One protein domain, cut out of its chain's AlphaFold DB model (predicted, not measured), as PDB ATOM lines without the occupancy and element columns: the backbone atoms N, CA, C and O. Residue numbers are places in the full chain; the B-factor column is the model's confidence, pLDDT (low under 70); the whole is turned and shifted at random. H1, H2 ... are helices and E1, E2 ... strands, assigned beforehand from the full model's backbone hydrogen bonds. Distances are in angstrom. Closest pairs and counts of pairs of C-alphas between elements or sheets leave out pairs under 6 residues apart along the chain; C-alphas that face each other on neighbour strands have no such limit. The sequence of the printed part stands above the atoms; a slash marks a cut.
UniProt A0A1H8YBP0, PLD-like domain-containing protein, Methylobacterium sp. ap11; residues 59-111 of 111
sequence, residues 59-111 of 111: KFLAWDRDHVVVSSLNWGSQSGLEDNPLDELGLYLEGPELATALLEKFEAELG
ATOM      1  N   LYS A  59     185.653 171.144 116.080       92.62
ATOM      2  CA  LYS A  59     185.836 170.424 114.813       92.62
ATOM      3  C   LYS A  59     184.463 170.171 114.219       92.62
ATOM      4  O   LYS A  59     183.675 169.406 114.774       92.62
ATOM      5  N   PHE A  60     184.176 170.862 113.129       94.88
ATOM      6  CA  PHE A  60     182.917 170.716 112.429       94.88
ATOM      7  C   PHE A  60     183.105 170.887 110.925       94.88
ATOM      8  O   PHE A  60     184.086 171.479 110.473       94.88
ATOM      9  N   LEU A  61     182.137 170.383 110.170       95.50
ATOM     10  CA  LEU A  61     181.917 170.696 108.766       95.50
ATOM     11  C   LEU A  61     180.492 171.160 108.602       95.50
ATOM     12  O   LEU A  61     179.565 170.518 109.088       95.50
ATOM     13  N   ALA A  62     180.358 172.259 107.886       96.69
ATOM     14  CA  ALA A  62     179.099 172.856 107.517       96.69
ATOM     15  C   ALA A  62     179.016 172.880 105.987       96.69
ATOM     16  O   ALA A  62     180.022 173.157 105.328       96.69
ATOM     17  N   TRP A  63     177.849 172.567 105.426       96.50
ATOM     18  CA  TRP A  63     177.585 172.738 103.998       96.50
ATOM     19  C   TRP A  63     176.135 173.149 103.751       96.50
ATOM     20  O   TRP A  63     175.258 172.953 104.598       96.50
ATOM     21  N   ASP A  64     175.909 173.734 102.573       95.50
ATOM     22  CA  ASP A  64     174.674 174.429 102.223       95.50
ATOM     23  C   ASP A  64     174.252 175.386 103.352       95.50
ATOM     24  O   ASP A  64     175.087 176.124 103.876       95.50
ATOM     25  N   ARG A  65     172.966 175.402 103.716       97.69
ATOM     26  CA  ARG A  65     172.433 176.267 104.779       97.69
ATOM     27  C   ARG A  65     172.078 175.512 106.054       97.69
ATOM     28  O   ARG A  65     172.034 176.114 107.124       97.69
ATOM     29  N   ASP A  66     171.909 174.195 105.970       98.56
ATOM     30  CA  ASP A  66     171.167 173.447 106.989       98.56
ATOM     31  C   ASP A  66     171.984 172.351 107.683       98.56
ATOM     32  O   ASP A  66     171.585 171.859 108.739       98.56
ATOM     33  N   HIS A  67     173.129 171.964 107.118       98.56
ATOM     34  CA  HIS A  67     173.814 170.739 107.510       98.56
ATOM     35  C   HIS A  67     175.104 170.995 108.275       98.56
ATOM     36  O   HIS A  67     175.992 171.719 107.815       98.56
ATOM     37  N   VAL A  68     175.238 170.332 109.424       98.31
ATOM     38  CA  VAL A  68     176.439 170.386 110.256       98.31
ATOM     39  C   VAL A  68     176.816 168.988 110.732       98.31
ATOM     40  O   VAL A  68     175.992 168.240 111.252       98.31
ATOM     41  N   VAL A  69     178.098 168.653 110.629       97.25
ATOM     42  CA  VAL A  69     178.713 167.547 111.366       97.25
ATOM     43  C   VAL A  69     179.643 168.129 112.415       97.25
ATOM     44  O   VAL A  69     180.507 168.930 112.076       97.25
ATOM     45  N   VAL A  70     179.510 167.698 113.667       95.88
ATOM     46  CA  VAL A  70     180.436 168.010 114.766       95.88
ATOM     47  C   VAL A  70     181.121 166.724 115.206       95.88
ATOM     48  O   VAL A  70     180.471 165.684 115.287       95.88
ATOM     49  N   SER A  71     182.417 166.772 115.509       91.81
ATOM     50  CA  SER A  71     183.134 165.598 116.012       91.81
ATOM     51  C   SER A  71     184.162 165.936 117.090       91.81
ATOM     52  O   SER A  71     184.714 167.038 117.115       91.81
ATOM     53  N   SER A  72     184.436 164.980 117.980       90.19
ATOM     54  CA  SER A  72     185.613 165.020 118.858       90.19
ATOM     55  C   SER A  72     186.916 164.773 118.089       90.19
ATOM     56  O   SER A  72     187.956 165.324 118.467       90.19
ATOM     57  N   LEU A  73     186.841 164.056 116.960       86.94
ATOM     58  CA  LEU A  73     187.988 163.685 116.140       86.94
ATOM     59  C   LEU A  73     188.607 164.923 115.493       86.94
ATOM     60  O   LEU A  73     187.925 165.760 114.893       86.94
ATOM     61  N   ASN A  74     189.936 165.020 115.540       82.62
ATOM     62  CA  ASN A  74     190.651 165.974 114.704       82.62
ATOM     63  C   ASN A  74     190.755 165.416 113.282       82.62
ATOM     64  O   ASN A  74     191.314 164.355 113.054       82.62
ATOM     65  N   TRP A  75     190.263 166.148 112.291       81.06
ATOM     66  CA  TRP A  75     190.178 165.628 110.922       81.06
ATOM     67  C   TRP A  75     191.542 165.402 110.257       81.06
ATOM     68  O   TRP A  75     191.629 164.748 109.222       81.06
ATOM     69  N   GLY A  76     192.615 165.920 110.863       74.00
ATOM     70  CA  GLY A  76     193.988 165.604 110.483       74.00
ATOM     71  C   GLY A  76     194.714 164.607 111.368       74.00
ATOM     72  O   GLY A  76     195.906 164.392 111.134       74.00
ATOM     73  N   SER A  77     194.058 164.010 112.364       70.62
ATOM     74  CA  SER A  77     194.635 162.932 113.162       70.62
ATOM     75  C   SER A  77     194.290 161.556 112.591       70.62
ATOM     76  O   SER A  77     193.235 161.331 112.010       70.62
ATOM     77  N   GLN A  78     195.211 160.615 112.790       67.00
ATOM     78  CA  GLN A  78     194.958 159.175 112.691       67.00
ATOM     79  C   GLN A  78     194.718 158.617 114.104       67.00
ATOM     80  O   GLN A  78     195.367 157.656 114.499       67.00
ATOM     81  N   SER A  79     193.912 159.311 114.921       66.62
ATOM     82  CA  SER A  79     193.761 158.979 116.348       66.62
ATOM     83  C   SER A  79     192.687 157.944 116.644       66.62
ATOM     84  O   SER A  79     192.755 157.366 117.715       66.62
ATOM     85  N   GLY A  80     191.751 157.691 115.723       72.06
ATOM     86  CA  GLY A  80     190.686 156.718 115.955       72.06
ATOM     87  C   GLY A  80     191.230 155.293 116.056       72.06
ATOM     88  O   GLY A  80     191.836 154.790 115.106       72.06
ATOM     89  N   LEU A  81     191.003 154.654 117.199       79.44
ATOM     90  CA  LEU A  81     191.320 153.249 117.438       79.44
ATOM     91  C   LEU A  81     190.247 152.331 116.826       79.44
ATOM     92  O   LEU A  81     189.073 152.408 117.177       79.44
ATOM     93  N   GLU A  82     190.652 151.437 115.919       80.00
ATOM     94  CA  GLU A  82     189.737 150.509 115.226       80.00
ATOM     95  C   GLU A  82     189.023 149.547 116.192       80.00
ATOM     96  O   GLU A  82     187.875 149.164 115.967       80.00
ATOM     97  N   ASP A  83     189.681 149.189 117.294       87.88
ATOM     98  CA  ASP A  83     189.169 148.300 118.336       87.88
ATOM     99  C   ASP A  83     188.396 149.029 119.452       87.88
ATOM    100  O   ASP A  83     187.822 148.370 120.323       87.88
ATOM    101  N   ASN A  84     188.313 150.365 119.409       84.00
ATOM    102  CA  ASN A  84     187.536 151.162 120.353       84.00
ATOM    103  C   ASN A  84     186.496 152.038 119.625       84.00
ATOM    104  O   ASN A  84     186.747 153.209 119.339       84.00
ATOM    105  N   PRO A  85     185.275 151.526 119.384       78.75
ATOM    106  CA  PRO A  85     184.235 152.272 118.674       78.75
ATOM    107  C   PRO A  85     183.707 153.499 119.439       78.75
ATOM    108  O   PRO A  85     182.918 154.257 118.881       78.75
ATOM    109  N   LEU A  86     184.100 153.690 120.705       83.38
ATOM    110  CA  LEU A  86     183.711 154.827 121.548       83.38
ATOM    111  C   LEU A  86     184.838 155.857 121.728       83.38
ATOM    112  O   LEU A  86     184.691 156.780 122.525       83.38
ATOM    113  N   ASP A  87     185.962 155.688 121.028       86.62
ATOM    114  CA  ASP A  87     187.125 156.580 121.114       86.62
ATOM    115  C   ASP A  87     186.809 157.995 120.611       86.62
ATOM    116  O   ASP A  87     187.336 158.986 121.111       86.62
ATOM    117  N   GLU A  88     185.892 158.095 119.648       88.00
ATOM    118  CA  GLU A  88     185.473 159.350 119.043       88.00
ATOM    119  C   GLU A  88     183.948 159.397 118.892       88.00
ATOM    120  O   GLU A  88     183.288 158.391 118.632       88.00
ATOM    121  N   LEU A  89     183.377 160.594 119.016       88.44
ATOM    122  CA  LEU A  89     181.960 160.861 118.796       88.44
ATOM    123  C   LEU A  89     181.778 161.798 117.602       88.44
ATOM    124  O   LEU A  89     182.533 162.755 117.403       88.44
ATOM    125  N   GLY A  90     180.745 161.524 116.811       91.25
ATOM    126  CA  GLY A  90     180.306 162.345 115.688       91.25
ATOM    127  C   GLY A  90     178.800 162.567 115.759       91.25
ATOM    128  O   GLY A  90     178.043 161.629 115.993       91.25
ATOM    129  N   LEU A  91     178.371 163.808 115.565       95.62
ATOM    130  CA  LEU A  91     176.971 164.210 115.561       95.62
ATOM    131  C   LEU A  91     176.659 164.870 114.223       95.62
ATOM    132  O   LEU A  91     177.286 165.867 113.869       95.62
ATOM    133  N   TYR A  92     175.678 164.326 113.508       97.88
ATOM    134  CA  TYR A  92     175.063 164.995 112.368       97.88
ATOM    135  C   TYR A  92     173.823 165.753 112.837       97.88
ATOM    136  O   TYR A  92     172.980 165.200 113.546       97.88
ATOM    137  N   LEU A  93     173.738 167.018 112.444       98.19
ATOM    138  CA  LEU A  93     172.629 167.913 112.714       98.19
ATOM    139  C   LEU A  93     172.116 168.492 111.399       98.19
ATOM    140  O   LEU A  93     172.897 168.896 110.535       98.19
ATOM    141  N   GLU A  94     170.797 168.573 111.298       98.44
ATOM    142  CA  GLU A  94     170.097 169.177 110.176       98.44
ATOM    143  C   GLU A  94     168.978 170.058 110.710       98.44
ATOM    144  O   GLU A  94     168.194 169.643 111.569       98.44
ATOM    145  N   GLY A  95     168.909 171.284 110.215       98.31
ATOM    146  CA  GLY A  95     167.825 172.192 110.542       98.31
ATOM    147  C   GLY A  95     167.913 173.479 109.734       98.31
ATOM    148  O   GLY A  95     169.009 173.842 109.314       98.31
ATOM    149  N   PRO A  96     166.787 174.184 109.538       98.38
ATOM    150  CA  PRO A  96     166.760 175.399 108.734       98.38
ATOM    151  C   PRO A  96     167.796 176.431 109.202       98.38
ATOM    152  O   PRO A  96     167.780 176.838 110.364       98.38
ATOM    153  N   GLU A  97     168.668 176.853 108.287       98.31
ATOM    154  CA  GLU A  97     169.741 177.842 108.467       98.31
ATOM    155  C   GLU A  97     170.760 177.505 109.572       98.31
ATOM    156  O   GLU A  97     171.504 178.376 110.029       98.31
ATOM    157  N   LEU A  98     170.823 176.249 110.026       98.44
ATOM    158  CA  LEU A  98     171.719 175.842 111.109       98.44
ATOM    159  C   LEU A  98     173.196 176.057 110.753       98.44
ATOM    160  O   LEU A  98     173.963 176.554 111.579       98.44
ATOM    161  N   ALA A  99     173.593 175.678 109.537       98.25
ATOM    162  CA  ALA A  99     174.965 175.825 109.065       98.25
ATOM    163  C   ALA A  99     175.328 177.307 108.921       98.25
ATOM    164  O   ALA A  99     176.391 177.722 109.386       98.25
ATOM    165  N   THR A 100     174.409 178.102 108.360       97.69
ATOM    166  CA  THR A 100     174.544 179.557 108.229       97.69
ATOM    167  C   THR A 100     174.766 180.203 109.599       97.69
ATOM    168  O   THR A 100     175.786 180.852 109.825       97.69
ATOM    169  N   ALA A 101     173.866 179.955 110.555       98.06
ATOM    170  CA  ALA A 101     173.915 180.563 111.883       98.06
ATOM    171  C   ALA A 101     175.144 180.127 112.698       98.06
ATOM    172  O   ALA A 101     175.694 180.918 113.469       98.06
ATOM    173  N   LEU A 102     175.580 178.870 112.551       97.19
ATOM    174  CA  LEU A 102     176.814 178.392 113.170       97.19
ATOM    175  C   LEU A 102     178.029 179.129 112.606       97.19
ATOM    176  O   LEU A 102     178.874 179.567 113.384       97.19
ATOM    177  N   LEU A 103     178.118 179.258 111.280       95.44
ATOM    178  CA  LEU A 103     179.262 179.880 110.622       95.44
ATOM    179  C   LEU A 103     179.356 181.373 110.951       95.44
ATOM    180  O   LEU A 103     180.431 181.828 111.323       95.44
ATOM    181  N   GLU A 104     178.238 182.101 110.928       95.94
ATOM    182  CA  GLU A 104     178.183 183.516 111.327       95.94
ATOM    183  C   GLU A 104     178.674 183.726 112.765       95.94
ATOM    184  O   GLU A 104     179.498 184.601 113.030       95.94
ATOM    185  N   LYS A 105     178.203 182.895 113.706       95.06
ATOM    186  CA  LYS A 105     178.665 182.939 115.100       95.06
ATOM    187  C   LYS A 105     180.147 182.616 115.206       95.06
ATOM    188  O   LYS A 105     180.867 183.294 115.923       95.06
ATOM    189  N   PHE A 106     180.593 181.574 114.517       93.75
ATOM    190  CA  PHE A 106     181.978 181.136 114.552       93.75
ATOM    191  C   PHE A 106     182.933 182.207 114.011       93.75
ATOM    192  O   PHE A 106     183.965 182.464 114.622       93.75
ATOM    193  N   GLU A 107     182.584 182.856 112.904       91.75
ATOM    194  CA  GLU A 107     183.386 183.919 112.299       91.75
ATOM    195  C   GLU A 107     183.403 185.189 113.147       91.75
ATOM    196  O   GLU A 107     184.455 185.811 113.275       91.75
ATOM    197  N   ALA A 108     182.292 185.528 113.806       92.00
ATOM    198  CA  ALA A 108     182.251 186.644 114.749       92.00
ATOM    199  C   ALA A 108     183.217 186.459 115.940       92.00
ATOM    200  O   ALA A 108     183.748 187.440 116.455       92.00
ATOM    201  N   GLU A 109     183.479 185.217 116.359       88.69
ATOM    202  CA  GLU A 109     184.458 184.902 117.414       88.69
ATOM    203  C   GLU A 109     185.917 184.935 116.916       88.69
ATOM    204  O   GLU A 109     186.845 184.928 117.725       88.69
ATOM    205  N   LEU A 110     186.143 184.949 115.596       82.88
ATOM    206  CA  LEU A 110     187.481 184.974 114.996       82.88
ATOM    207  C   LEU A 110     188.068 186.382 114.820       82.88
ATOM    208  O   LEU A 110     189.293 186.487 114.703       82.88
ATOM    209  N   GLY A 111     187.236 187.430 114.853       66.38
ATOM    210  CA  GLY A 111     187.643 188.833 114.688       66.38
ATOM    211  C   GLY A 111     187.409 189.377 113.287       66.38
ATOM    212  O   GLY A 111     188.232 189.074 112.394       66.38
TER     213      GLY A 111
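This is residues 59 to 111 of the 111 residues of the protein "PLD-like domain-containing protein" of Methylobacterium sp. ap11 (UniProt A0A1H8YBP0). A small sheet, the meander E1 E2 E3 in which each strand is the antiparallel neighbour of the one before, has H1 over E1 and E2, meeting it with residues 98 to 103. Residues 81 to 86 of a long loop and residues 104 to 111 stick out. The 53 printed residues, under half in named elements, are mixed, E1 E2 E3 H1 along the chain; the whole is loose, radius of gyration of the C-alphas 13.3 A, and flat, spanning 37 by 26 by 13 A.

E1, residues 60 to 63, starts at C-alpha 60 (182.917, 170.716, 112.429) and measures 10.2 A. E2, residues 67 to 71, measures 13.6 A; E3, residues 90 to 94, 13.5 A. H1, residues 98 to 108, measures 15.5 A, ending at C-alpha 108 (182.251, 186.644, 114.749).

Hairpin E1 and E2 has N 61 and O 69 within hydrogen-bond range, 2.9 A; hairpin E2 and E3 has N 91 and O 70, 2.8 A. H1, every O i to N i+4 pair within range, is on the sheet at a height of 10.2 A, slantwise to the strands, 56 degrees to E1 on the local plane; the closest C-alphas of E1 and H1, Ala 62 and Ala 99, are 5.3 A apart.

The farthest C-alphas, Asp 83 and Gly 111, are 40.7 A apart. The printed part has no cut; the link E2 to E3 is long, 18 residues. Residues 78, 79 and 111 have pLDDT under 70.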